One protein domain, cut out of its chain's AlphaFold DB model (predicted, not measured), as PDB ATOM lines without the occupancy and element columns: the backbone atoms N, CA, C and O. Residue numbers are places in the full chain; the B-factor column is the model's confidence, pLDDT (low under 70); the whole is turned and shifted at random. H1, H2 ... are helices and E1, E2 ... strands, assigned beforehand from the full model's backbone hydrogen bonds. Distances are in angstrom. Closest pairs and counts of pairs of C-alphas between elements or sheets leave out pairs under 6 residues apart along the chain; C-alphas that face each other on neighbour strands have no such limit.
ATOM      1  N   SER A 111      55.879  56.945  -2.528       65.44
ATOM      2  CA  SER A 111      56.293  56.717  -3.917       65.44
ATOM      3  C   SER A 111      56.625  55.249  -4.199       65.44
ATOM      4  O   SER A 111      56.460  54.811  -5.338       65.44
ATOM      5  N   LEU A 112      57.070  54.489  -3.191       69.69
ATOM      6  CA  LEU A 112      57.489  53.093  -3.359       69.69
ATOM      7  C   LEU A 112      56.312  52.161  -3.659       69.69
ATOM      8  O   LEU A 112      56.463  51.215  -4.424       69.69
ATOM      9  N   TRP A 113      55.128  52.452  -3.120       81.12
ATOM     10  CA  TRP A 113      53.943  51.624  -3.349       81.12
ATOM     11  C   TRP A 113      53.233  51.946  -4.667       81.12
ATOM     12  O   TRP A 113      52.405  51.164  -5.113       81.12
ATOM     13  N   LYS A 114      53.573  53.041  -5.363       89.50
ATOM     14  CA  LYS A 114      52.945  53.347  -6.662       89.50
ATOM     15  C   LYS A 114      53.247  52.287  -7.716       89.50
ATOM     16  O   LYS A 114      52.365  51.959  -8.498       89.50
ATOM     17  N   ARG A 115      54.475  51.769  -7.769       93.00
ATOM     18  CA  ARG A 115      54.881  50.751  -8.744       93.00
ATOM     19  C   ARG A 115      55.634  49.640  -8.033       93.00
ATOM     20  O   ARG A 115      56.722  49.882  -7.524       93.00
ATOM     21  N   LEU A 116      55.066  48.442  -8.025       95.44
ATOM     22  CA  LEU A 116      55.665  47.270  -7.409       95.44
ATOM     23  C   LEU A 116      55.860  46.177  -8.459       95.44
ATOM     24  O   LEU A 116      54.904  45.746  -9.101       95.44
ATOM     25  N   ASP A 117      57.105  45.739  -8.630       95.88
ATOM     26  CA  ASP A 117      57.474  44.653  -9.539       95.88
ATOM     27  C   ASP A 117      57.941  43.446  -8.717       95.88
ATOM     28  O   ASP A 117      58.931  43.504  -7.982       95.88
ATOM     29  N   LEU A 118      57.173  42.363  -8.794       96.50
ATOM     30  CA  LEU A 118      57.416  41.095  -8.111       96.50
ATOM     31  C   LEU A 118      57.623  39.967  -9.126       96.50
ATOM     32  O   LEU A 118      57.352  38.806  -8.823       96.50
ATOM     33  N   GLY A 119      58.106  40.297 -10.327       95.50
ATOM     34  CA  GLY A 119      58.367  39.296 -11.347       95.50
ATOM     35  C   GLY A 119      59.382  38.232 -10.911       95.50
ATOM     36  O   GLY A 119      60.337  38.521 -10.185       95.50
ATOM     37  N   ASN A 120      59.170  36.989 -11.352       97.12
ATOM     38  CA  ASN A 120      59.936  35.792 -10.971       97.12
ATOM     39  C   ASN A 120      60.002  35.521  -9.449       97.12
ATOM     40  O   ASN A 120      60.924  34.845  -8.988       97.12
ATOM     41  N   LYS A 121      59.079  36.062  -8.639       97.75
ATOM     42  CA  LYS A 121      59.020  35.794  -7.191       97.75
ATOM     43  C   LYS A 121      57.926  34.783  -6.858       97.75
ATOM     44  O   LYS A 121      56.897  34.732  -7.522       97.75
ATOM     45  N   SER A 122      58.129  34.031  -5.777       97.06
ATOM     46  CA  SER A 122      57.074  33.223  -5.160       97.06
ATOM     47  C   SER A 122      56.416  34.027  -4.041       97.06
ATOM     48  O   SER A 122      57.082  34.421  -3.080       97.06
ATOM     49  N   LEU A 123      55.120  34.289  -4.169       96.56
ATOM     50  CA  LEU A 123      54.309  34.972  -3.170       96.56
ATOM     51  C   LEU A 123      53.591  33.935  -2.317       96.56
ATOM     52  O   LEU A 123      52.845  33.112  -2.840       96.56
ATOM     53  N   LYS A 124      53.817  34.002  -1.003       95.88
ATOM     54  CA  LYS A 124      53.083  33.190  -0.034       95.88
ATOM     55  C   LYS A 124      51.616  33.624   0.027       95.88
ATOM     56  O   LYS A 124      51.255  34.730  -0.382       95.88
ATOM     57  N   GLU A 125      50.810  32.743   0.592       94.06
ATOM     58  CA  GLU A 125      49.388  32.936   0.861       94.06
ATOM     59  C   GLU A 125      49.144  34.267   1.589       94.06
ATOM     60  O   GLU A 125      49.927  34.678   2.451       94.06
ATOM     61  N   GLY A 126      48.096  34.993   1.201       91.62
ATOM     62  CA  GLY A 126      47.720  36.274   1.808       91.62
ATOM     63  C   GLY A 126      48.599  37.477   1.447       91.62
ATOM     64  O   GLY A 126      48.133  38.617   1.528       91.62
ATOM     65  N   ILE A 127      49.852  37.276   1.019       93.75
ATOM     66  CA  ILE A 127      50.801  38.372   0.747       93.75
ATOM     67  C   ILE A 127      50.296  39.273  -0.377       93.75
ATOM     68  O   ILE A 127      50.387  40.498  -0.276       93.75
ATOM     69  N   LEU A 128      49.720  38.686  -1.428       92.56
ATOM     70  CA  LEU A 128      49.142  39.460  -2.521       92.56
ATOM     71  C   LEU A 128      47.985  40.342  -2.030       92.56
ATOM     72  O   LEU A 128      47.949  41.529  -2.348       92.56
ATOM     73  N   GLY A 129      47.095  39.805  -1.192       90.25
ATOM     74  CA  GLY A 129      46.031  40.591  -0.572       90.25
ATOM     75  C   GLY A 129      46.561  41.746   0.283       90.25
ATOM     76  O   GLY A 129      46.056  42.865   0.197       90.25
ATOM     77  N   GLN A 130      47.634  41.527   1.049       90.75
ATOM     78  CA  GLN A 130      48.278  42.595   1.826       90.75
ATOM     79  C   GLN A 130      48.860  43.696   0.930       90.75
ATOM     80  O   GLN A 130      48.714  44.881   1.236       90.75
ATOM     81  N   ILE A 131      49.502  43.319  -0.179       91.75
ATOM     82  CA  ILE A 131      50.056  44.256  -1.165       91.75
ATOM     83  C   ILE A 131      48.947  45.121  -1.770       91.75
ATOM     84  O   ILE A 131      49.096  46.340  -1.865       91.75
ATOM     85  N   LEU A 132      47.821  44.515  -2.145       88.94
ATOM     86  CA  LEU A 132      46.680  45.242  -2.696       88.94
ATOM     87  C   LEU A 132      46.076  46.202  -1.658       88.94
ATOM     88  O   LEU A 132      45.841  47.372  -1.971       88.94
ATOM     89  N   ASN A 133      45.942  45.764  -0.403       88.00
ATOM     90  CA  ASN A 133      45.447  46.591   0.706       88.00
ATOM     91  C   ASN A 133      46.365  47.777   1.045       88.00
ATOM     92  O   ASN A 133      45.889  48.810   1.517       88.00
ATOM     93  N   ARG A 134      47.674  47.676   0.771       88.69
ATOM     94  CA  ARG A 134      48.627  48.797   0.897       88.69
ATOM     95  C   ARG A 134      48.389  49.899  -0.146       88.69
ATOM     96  O   ARG A 134      48.927  50.993   0.008       88.69
ATOM     97  N   GLY A 135      47.569  49.648  -1.169       89.00
ATOM     98  CA  GLY A 135      47.189  50.641  -2.171       89.00
ATOM     99  C   GLY A 135      48.198  50.775  -3.306       89.00
ATOM    100  O   GLY A 135      48.499  51.895  -3.724       89.00
ATOM    101  N   VAL A 136      48.721  49.648  -3.799       91.75
ATOM    102  CA  VAL A 136      49.577  49.646  -4.991       91.75
ATOM    103  C   VAL A 136      48.802  50.125  -6.216       91.75
ATOM    104  O   VAL A 136      47.646  49.757  -6.394       91.75
ATOM    105  N   VAL A 137      49.441  50.953  -7.051       91.81
ATOM    106  CA  VAL A 137      48.829  51.515  -8.270       91.81
ATOM    107  C   VAL A 137      49.184  50.689  -9.506       91.81
ATOM    108  O   VAL A 137      48.328  50.403 -10.335       91.81
ATOM    109  N   ILE A 138      50.438  50.268  -9.624       91.19
ATOM    110  CA  ILE A 138      50.942  49.441 -10.721       91.19
ATOM    111  C   ILE A 138      51.610  48.223 -10.101       91.19
ATOM    112  O   ILE A 138      52.624  48.365  -9.419       91.19
ATOM    113  N   LEU A 139      51.059  47.040 -10.339       94.44
ATOM    114  CA  LEU A 139      51.597  45.779  -9.844       94.44
ATOM    115  C   LEU A 139      52.000  44.891 -11.021       94.44
ATOM    116  O   LEU A 139      51.177  44.582 -11.879       94.44
ATOM    117  N   ARG A 140      53.263  44.464 -11.063       95.12
ATOM    118  CA  ARG A 140      53.759  43.507 -12.059       95.12
ATOM    119  C   ARG A 140      54.130  42.201 -11.384       95.12
ATOM    120  O   ARG A 140      54.976  42.183 -10.499       95.12
ATOM    121  N   LEU A 141      53.499  41.116 -11.809       95.12
ATOM    122  CA  LEU A 141      53.680  39.758 -11.296       95.12
ATOM    123  C   LEU A 141      54.228  38.826 -12.383       95.12
ATOM    124  O   LEU A 141      53.998  37.625 -12.338       95.12
ATOM    125  N   SER A 142      54.958  39.363 -13.367       95.50
ATOM    126  CA  SER A 142      55.425  38.575 -14.514       95.50
ATOM    127  C   SER A 142      56.208  37.326 -14.080       95.50
ATOM    128  O   SER A 142      57.192  37.433 -13.348       95.50
ATOM    129  N   ARG A 143      55.780  36.128 -14.496       96.25
ATOM    130  CA  ARG A 143      56.381  34.842 -14.067       96.25
ATOM    131  C   ARG A 143      56.413  34.616 -12.549       96.25
ATOM    132  O   ARG A 143      57.241  33.851 -12.058       96.25
ATOM    133  N   ALA A 144      55.567  35.297 -11.782       96.88
ATOM    134  CA  ALA A 144      55.456  35.038 -10.355       96.88
ATOM    135  C   ALA A 144      54.684  33.733 -10.104       96.88
ATOM    136  O   ALA A 144      53.855  33.310 -10.911       96.88
ATOM    137  N   GLN A 145      54.950  33.107  -8.963       96.88
ATOM    138  CA  GLN A 145      54.177  31.978  -8.458       96.88
ATOM    139  C   GLN A 145      53.366  32.458  -7.262       96.88
ATOM    140  O   GLN A 145      53.935  32.997  -6.315       96.88
ATOM    141  N   ILE A 146      52.048  32.305  -7.311       95.69
ATOM    142  CA  ILE A 146      51.151  32.785  -6.257       95.69
ATOM    143  C   ILE A 146      50.592  31.570  -5.525       95.69
ATOM    144  O   ILE A 146      50.004  30.688  -6.148       95.69
ATOM    145  N   SER A 147      50.838  31.497  -4.219       95.62
ATOM    146  CA  SER A 147      50.327  30.433  -3.356       95.62
ATOM    147  C   SER A 147      48.903  30.722  -2.894       95.62
ATOM    148  O   SER A 147      48.561  31.875  -2.619       95.62
ATOM    149  N   SER A 148      48.122  29.648  -2.751       92.00
ATOM    150  CA  SER A 148      46.718  29.711  -2.359       92.00
ATOM    151  C   SER A 148      46.489  29.557  -0.869       92.00
ATOM    152  O   SER A 148      47.026  28.598  -0.322       92.00
ATOM    153  N   PRO A 149      45.676  30.420  -0.222       91.31
ATOM    154  CA  PRO A 149      44.796  31.441  -0.819       91.31
ATOM    155  C   PRO A 149      45.419  32.852  -0.965       91.31
ATOM    156  O   PRO A 149      46.155  33.322  -0.095       91.31
ATOM    157  N   ILE A 150      45.029  33.601  -2.009       88.81
ATOM    158  CA  ILE A 150      45.408  35.014  -2.242       88.81
ATOM    159  C   ILE A 150      45.036  35.900  -1.046       88.81
ATOM    160  O   ILE A 150      45.775  36.832  -0.707       88.81
ATOM    161  N   TYR A 151      43.893  35.614  -0.417       86.62
ATOM    162  CA  TYR A 151      43.396  36.325   0.753       86.62
ATOM    163  C   TYR A 151      43.314  35.392   1.954       86.62
ATOM    164  O   TYR A 151      42.641  34.367   1.922       86.62
ATOM    165  N   THR A 152      43.937  35.799   3.053       87.50
ATOM    166  CA  THR A 152      43.916  35.080   4.327       87.50
ATOM    167  C   THR A 152      43.280  35.967   5.391       87.50
ATOM    168  O   THR A 152      43.784  37.066   5.611       87.50
ATOM    169  N   GLY A 153      42.218  35.496   6.057       80.44
ATOM    170  CA  GLY A 153      41.627  36.000   7.315       80.44
ATOM    171  C   GLY A 153      41.490  37.520   7.506       80.44
ATOM    172  O   GLY A 153      40.394  38.062   7.496       80.44
ATOM    173  N   LEU A 154      42.606  38.216   7.712       65.38
ATOM    174  CA  LEU A 154      42.678  39.668   7.891       65.38
ATOM    175  C   LEU A 154      42.643  40.451   6.569       65.38
ATOM    176  O   LEU A 154      42.277  41.621   6.560       65.38
ATOM    177  N   THR A 155      43.023  39.829   5.451       64.00
ATOM    178  CA  THR A 155      43.000  40.454   4.118       64.00
ATOM    179  C   THR A 155      41.770  40.088   3.301       64.00
ATOM    180  O   THR A 155      41.572  40.678   2.246       64.00
ATOM    181  N   SER A 156      40.971  39.106   3.742       64.44
ATOM    182  CA  SER A 156      39.697  38.752   3.091       64.44
ATOM    183  C   SER A 156      38.655  39.850   3.274       64.44
ATOM    184  O   SER A 156      37.796  40.049   2.420       64.44
ATOM    185  N   VAL A 157      38.788  40.617   4.355       55.56
ATOM    186  CA  VAL A 157      38.095  41.878   4.550       55.56
ATOM    187  C   VAL A 157      38.807  42.923   3.694       55.56
ATOM    188  O   VAL A 157      39.477  43.821   4.204       55.56
ATOM    189  N   PHE A 158      38.639  42.845   2.370       59.31
ATOM    190  CA  PHE A 158      38.496  44.090   1.624       59.31
ATOM    191  C   PHE A 158      37.320  44.786   2.285       59.31
ATOM    192  O   PHE A 158      36.162  44.481   2.012       59.31
ATOM    193  N   SER A 159      37.624  45.630   3.270       52.09
ATOM    194  CA  SER A 159      36.637  46.498   3.873       52.09
ATOM    195  C   SER A 159      36.064  47.228   2.675       52.09
ATOM    196  O   SER A 159      36.811  47.927   1.991       52.09
ATOM    197  N   SER A 160      34.799  46.965   2.351       53.03
ATOM    198  CA  SER A 160      34.129  47.362   1.102       53.03
ATOM    199  C   SER A 160      34.260  48.856   0.772       53.03
ATOM    200  O   SER A 160      33.942  49.297  -0.325       53.03
ATOM    201  N   THR A 161      34.760  49.634   1.726       55.53
ATOM    202  CA  THR A 161      35.022  51.061   1.686       55.53
ATOM    203  C   THR A 161      36.375  51.454   1.079       55.53
ATOM    204  O   THR A 161      36.501  52.585   0.614       55.53
ATOM    205  N   LYS A 162      37.392  50.579   1.040       66.81
ATOM    206  CA  LYS A 162      38.694  50.885   0.416       66.81
ATOM    207  C   LYS A 162      38.865  50.113  -0.883       66.81
ATOM    208  O   LYS A 162      39.468  49.044  -0.926       66.81
ATOM    209  N   LEU A 163      38.366  50.720  -1.957       64.94
ATOM    210  CA  LEU A 163      38.705  50.325  -3.319       64.94
ATOM    211  C   LEU A 163      40.234  50.316  -3.471       64.94
ATOM    212  O   LEU A 163      40.917  51.267  -3.072       64.94
ATOM    213  N   SER A 164      40.782  49.235  -4.025       74.50
ATOM    214  CA  SER A 164      42.212  49.169  -4.326       74.50
ATOM    215  C   SER A 164      42.582  50.318  -5.263       74.50
ATOM    216  O   SER A 164      41.899  50.535  -6.262       74.50
ATOM    217  N   LYS A 165      43.696  51.012  -5.009       85.25
ATOM    218  CA  LYS A 165      44.217  52.067  -5.904       85.25
ATOM    219  C   LYS A 165      44.839  51.518  -7.197       85.25
ATOM    220  O   LYS A 165      45.518  52.256  -7.908       85.25
ATOM    221  N   LEU A 166      44.658  50.229  -7.471       87.06
ATOM    222  CA  LEU A 166      45.313  49.523  -8.553       87.06
ATOM    223  C   LEU A 166      44.742  49.966  -9.903       87.06
ATOM    224  O   LEU A 166      43.556  49.814 -10.173       87.06
ATOM    225  N   GLN A 167      45.610  50.512 -10.744       88.50
ATOM    226  CA  GLN A 167      45.316  50.959 -12.103       88.50
ATOM    227  C   GLN A 167      45.887  50.002 -13.151       88.50
ATOM    228  O   GLN A 167      45.336  49.886 -14.240       88.50
ATOM    229  N   TYR A 168      46.999  49.329 -12.840       87.00
ATOM    230  CA  TYR A 168      47.668  48.420 -13.764       87.00
ATOM    231  C   TYR A 168      48.097  47.136 -13.064       87.00
ATOM    232  O   TYR A 168      48.743  47.176 -12.014       87.00
ATOM    233  N   LEU A 169      47.779  46.005 -13.689       90.94
ATOM    234  CA  LEU A 169      48.176  44.675 -13.261       90.94
ATOM    235  C   LEU A 169      48.762  43.909 -14.448       90.94
ATOM    236  O   LEU A 169      48.084  43.703 -15.451       90.94
ATOM    237  N   ASP A 170      49.996  43.445 -14.307       92.19
ATOM    238  CA  ASP A 170      50.637  42.548 -15.268       92.19
ATOM    239  C   ASP A 170      50.732  41.148 -14.659       92.19
ATOM    240  O   ASP A 170      51.496  40.930 -13.719       92.19
ATOM    241  N   LEU A 171      49.939  40.215 -15.189       91.31
ATOM    242  CA  LEU A 171      49.955  38.795 -14.821       91.31
ATOM    243  C   LEU A 171      50.660  37.926 -15.874       91.31
ATOM    244  O   LEU A 171      50.469  36.707 -15.886       91.31
ATOM    245  N   SER A 172      51.463  38.504 -16.771       89.88
ATOM    246  CA  SER A 172      52.097  37.750 -17.856       89.88
ATOM    247  C   SER A 172      52.894  36.546 -17.337       89.88
ATOM    248  O   SER A 172      53.799  36.664 -16.515       89.88
ATOM    249  N   MET A 173      52.552  35.351 -17.824       91.25
ATOM    250  CA  MET A 173      53.200  34.087 -17.439       91.25
ATOM    251  C   MET A 173      53.153  33.754 -15.934       91.25
ATOM    252  O   MET A 173      53.984  32.986 -15.457       91.25
ATOM    253  N   THR A 174      52.222  34.330 -15.174       93.56
ATOM    254  CA  THR A 174      52.068  34.030 -13.741       93.56
ATOM    255  C   THR A 174      51.482  32.633 -13.549       93.56
ATOM    256  O   THR A 174      50.557  32.247 -14.262       93.56
ATOM    257  N   CYS A 175      51.976  31.887 -12.561       93.69
ATOM    258  CA  CYS A 175      51.392  30.618 -12.145       93.69
ATOM    259  C   CYS A 175      50.430  30.862 -10.973       93.69
ATOM    260  O   CYS A 175      50.871  31.175  -9.864       93.69
ATOM    261  N   VAL A 176      49.127  30.734 -11.228       92.69
ATOM    262  CA  VAL A 176      48.042  30.909 -10.245       92.69
ATOM    263  C   VAL A 176      47.097  29.718 -10.348       92.69
ATOM    264  O   VAL A 176      46.873  29.198 -11.443       92.69
ATOM    265  N   SER A 177      46.544  29.271  -9.222       90.88
ATOM    266  CA  SER A 177      45.551  28.199  -9.237       90.88
ATOM    267  C   SER A 177      44.232  28.668  -9.872       90.88
ATOM    268  O   SER A 177      43.833  29.826  -9.747       90.88
ATOM    269  N   VAL A 178      43.521  27.768 -10.557       85.06
ATOM    270  CA  VAL A 178      42.274  28.105 -11.275       85.06
ATOM    271  C   VAL A 178      41.210  28.665 -10.325       85.06
ATOM    272  O   VAL A 178      40.554  29.657 -10.629       85.06
ATOM    273  N   GLN A 179      41.073  28.064  -9.143       81.44
ATOM    274  CA  GLN A 179      40.102  28.481  -8.130       81.44
ATOM    275  C   GLN A 179      40.357  29.913  -7.637       81.44
ATOM    276  O   GLN A 179      39.424  30.682  -7.408       81.44
ATOM    277  N   GLU A 180      41.622  30.301  -7.528       79.06
ATOM    278  CA  GLU A 180      42.009  31.649  -7.129       79.06
ATOM    279  C   GLU A 180      41.918  32.664  -8.245       79.06
ATOM    280  O   GLU A 180      41.646  33.835  -7.983       79.06
ATOM    281  N   LEU A 181      42.113  32.234  -9.490       79.06
ATOM    282  CA  LEU A 181      41.834  33.084 -10.632       79.06
ATOM    283  C   LEU A 181      40.371  33.536 -10.589       79.06
ATOM    284  O   LEU A 181      40.114  34.715 -10.767       79.06
ATOM    285  N   TYR A 182      39.424  32.656 -10.246       78.06
ATOM    286  CA  TYR A 182      38.019  33.045 -10.083       78.06
ATOM    287  C   TYR A 182      37.790  34.018  -8.918       78.06
ATOM    288  O   TYR A 182      37.095  35.023  -9.083       78.06
ATOM    289  N   GLN A 183      38.383  33.754  -7.750       75.06
ATOM    290  CA  GLN A 183      38.245  34.630  -6.578       75.06
ATOM    291  C   GLN A 183      38.900  36.001  -6.777       75.06
ATOM    292  O   GLN A 183      38.401  37.012  -6.291       75.06
ATOM    293  N   SER A 184      40.026  36.046  -7.481       70.81
ATOM    294  CA  SER A 184      40.707  37.295  -7.804       70.81
ATOM    295  C   SER A 184      40.041  38.015  -8.968       70.81
ATOM    296  O   SER A 184      39.923  39.233  -8.911       70.81
ATOM    297  N   ALA A 185      39.541  37.296  -9.976       69.75
ATOM    298  CA  ALA A 185      38.820  37.872 -11.103       69.75
ATOM    299  C   ALA A 185      37.585  38.636 -10.633       69.75
ATOM    300  O   ALA A 185      37.405  39.762 -11.067       69.75
ATOM    301  N   SER A 186      36.779  38.110  -9.706       67.31
ATOM    302  CA  SER A 186      35.622  38.858  -9.184       67.31
ATOM    303  C   SER A 186      36.024  40.209  -8.572       67.31
ATOM    304  O   SER A 186      35.386  41.227  -8.837       67.31
ATOM    305  N   LEU A 187      37.143  40.257  -7.844       64.94
ATOM    306  CA  LEU A 187      37.717  41.486  -7.291       64.94
ATOM    307  C   LEU A 187      38.315  42.405  -8.361       64.94
ATOM    308  O   LEU A 187      38.113  43.618  -8.311       64.94
ATOM    309  N   PHE A 188      39.006  41.845  -9.353       67.38
ATOM    310  CA  PHE A 188      39.551  42.607 -10.473       67.38
ATOM    311  C   PHE A 188      38.460  43.174 -11.368       67.38
ATOM    312  O   PHE A 188      38.630  44.272 -11.877       67.38
ATOM    313  N   ILE A 189      37.331  42.487 -11.511       65.75
ATOM    314  CA  ILE A 189      36.160  42.983 -12.227       65.75
ATOM    315  C   ILE A 189      35.601  44.198 -11.499       65.75
ATOM    316  O   ILE A 189      35.376  45.220 -12.131       65.75
ATOM    317  N   ILE A 190      35.463  44.144 -10.172       60.59
ATOM    318  CA  ILE A 190      34.997  45.287  -9.372       60.59
ATOM    319  C   ILE A 190      35.988  46.460  -9.453       60.59
ATOM    320  O   ILE A 190      35.577  47.615  -9.600       60.59
ATOM    321  N   ALA A 191      37.295  46.188  -9.405       56.19
ATOM    322  CA  ALA A 191      38.330  47.214  -9.519       56.19
ATOM    323  C   ALA A 191      38.393  47.826 -10.931       56.19
ATOM    324  O   ALA A 191      38.416  49.046 -11.071       56.19
ATOM    325  N   ALA A 192      38.349  47.000 -11.979       61.31
ATOM    326  CA  ALA A 192      38.337  47.432 -13.373       61.31
ATOM    327  C   ALA A 192      37.043  48.174 -13.728       61.31
ATOM    328  O   ALA A 192      37.091  49.156 -14.463       61.31
ATOM    329  N   PHE A 193      35.905  47.763 -13.165       55.62
ATOM    330  CA  PHE A 193      34.623  48.457 -13.281       55.62
ATOM    331  C   PHE A 193      34.688  49.836 -12.615       55.62
ATOM    332  O   PHE A 193      34.290  50.829 -13.216       55.62
ATOM    333  N   SER A 194      35.285  49.921 -11.422       52.56
ATOM    334  CA  SER A 194      35.506  51.194 -10.721       52.56
ATOM    335  C   SER A 194      36.459  52.122 -11.488       52.56
ATOM    336  O   SER A 194      36.242  53.331 -11.543       52.56
ATOM    337  N   LEU A 195      37.493  51.562 -12.126       51.19
ATOM    338  CA  LEU A 195      38.445  52.301 -12.957       51.19
ATOM    339  C   LEU A 195      37.820  52.764 -14.284       51.19
ATOM    340  O   LEU A 195      38.086  53.867 -14.751       51.19
ATOM    341  N   SER A 196      36.955  51.943 -14.875       52.28
ATOM    342  CA  SER A 196      36.301  52.228 -16.154       52.28
ATOM    343  C   SER A 196      35.108  53.181 -16.011       52.28
ATOM    344  O   SER A 196      34.830  53.941 -16.928       52.28
ATOM    345  N   LEU A 197      34.454  53.252 -14.847       48.25
ATOM    346  CA  LEU A 197      33.517  54.341 -14.524       48.25
ATOM    347  C   LEU A 197      34.203  55.719 -14.490       48.25
ATOM    348  O   LEU A 197      33.558  56.741 -14.706       48.25
ATOM    349  N   SER A 198      35.515  55.747 -14.245       48.31
ATOM    350  CA  SER A 198      36.339  56.960 -14.251       48.31
ATOM    351  C   SER A 198      36.885  57.324 -15.641       48.31
ATOM    352  O   SER A 198      37.371  58.442 -15.814       48.31
ATOM    353  N   LEU A 199      36.848  56.416 -16.620       42.34
ATOM    354  CA  LEU A 199      37.463  56.574 -17.940       42.34
ATOM    355  C   LEU A 199      36.419  56.283 -19.016       42.34
ATOM    356  O   LEU A 199      36.047  55.138 -19.194       42.34
ATOM    357  N   SER A 200      35.972  57.331 -19.714       54.69
ATOM    358  CA  SER A 200      35.057  57.364 -20.875       54.69
ATOM    359  C   SER A 200      34.250  56.077 -21.208       54.69
ATOM    360  O   SER A 200      34.842  55.044 -21.535       54.69
TER     361      SER A 200
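What this domain is: This is residues 111 to 200 of the 295 residues of the protein "SKP2" of Sepia pharaonis (UniProt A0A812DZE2). The chain is wound in stacked turns, a short solenoid: E1, E2 and E3 lie side by side as a small wall along one side, and the chain folds back on the opposite side through H2, then through a long loop of unnamed structure, then through the long helix H3. The printed part has 90 residues with three named helices and three named strands, in the order H1, E1, H2, E2, E3, H3. The sheet runs E1, E2, E3, all parallel; the class is mixed, helices and strands, with 39 residues in named elements, under half. The whole is compact, with a radius of gyration of the C-alphas of 12.5 A and spans of 34 by 25 by 25 A.

How they stand to each other: E1, residues 115 to 117, and E2, residues 138 to 140, are parallel at 5 degrees, with N 116 and O 138 2.8 A apart, within hydrogen-bond range. E2 and E3, residues 168 to 170, are parallel at 2 degrees, with N 170 and O 139 at 2.9 A. Beyond the strands, residues 122 to 123 pair with residues 145 to 146, parallel. E1, H2, residues 127 to 133, and E2 form a strand-helix-strand unit, two parallel neighbour strands with a helix between, its crossover right-handed. H2 is only just not on the sheet, with 4 pairs of C-alphas within 10 A. H3, residues 178 to 196, is not on the sheet, with 2 such pairs, and is apart from H2. H1, residues 111 to 114, is also only just not on the sheet, with 4 pairs; the closest C-alphas of H1 and E2, Lys 114 and Ile 138, are 6.0 A apart. Every O i to N i+4 pair is within hydrogen-bond range in H2, and 14 of 15 are in H3; H1 is too short for such a pair.

Where its parts are: H1 begins at C-alpha 111, (56.293, 56.717, -3.917), and measures 5.5 A. E1, E2 and E3 each measure 6.7 A, and H2 9.8 A. H3 measures 25.3 A, has a kink of 31 degrees near residue 187, and ends at C-alpha 196, (36.301, 52.228, -16.154).

The domain as a whole: The C-alphas farthest apart, those of Lys 124 and Ser 200, are 36.7 A apart. The printed part has no cut. The link from E2 to E3, residues 141 to 167, is long. Mean pLDDT of the printed part is 80.5; residues 111 to 112, 154 to 163 and 185 to 200 are under 70.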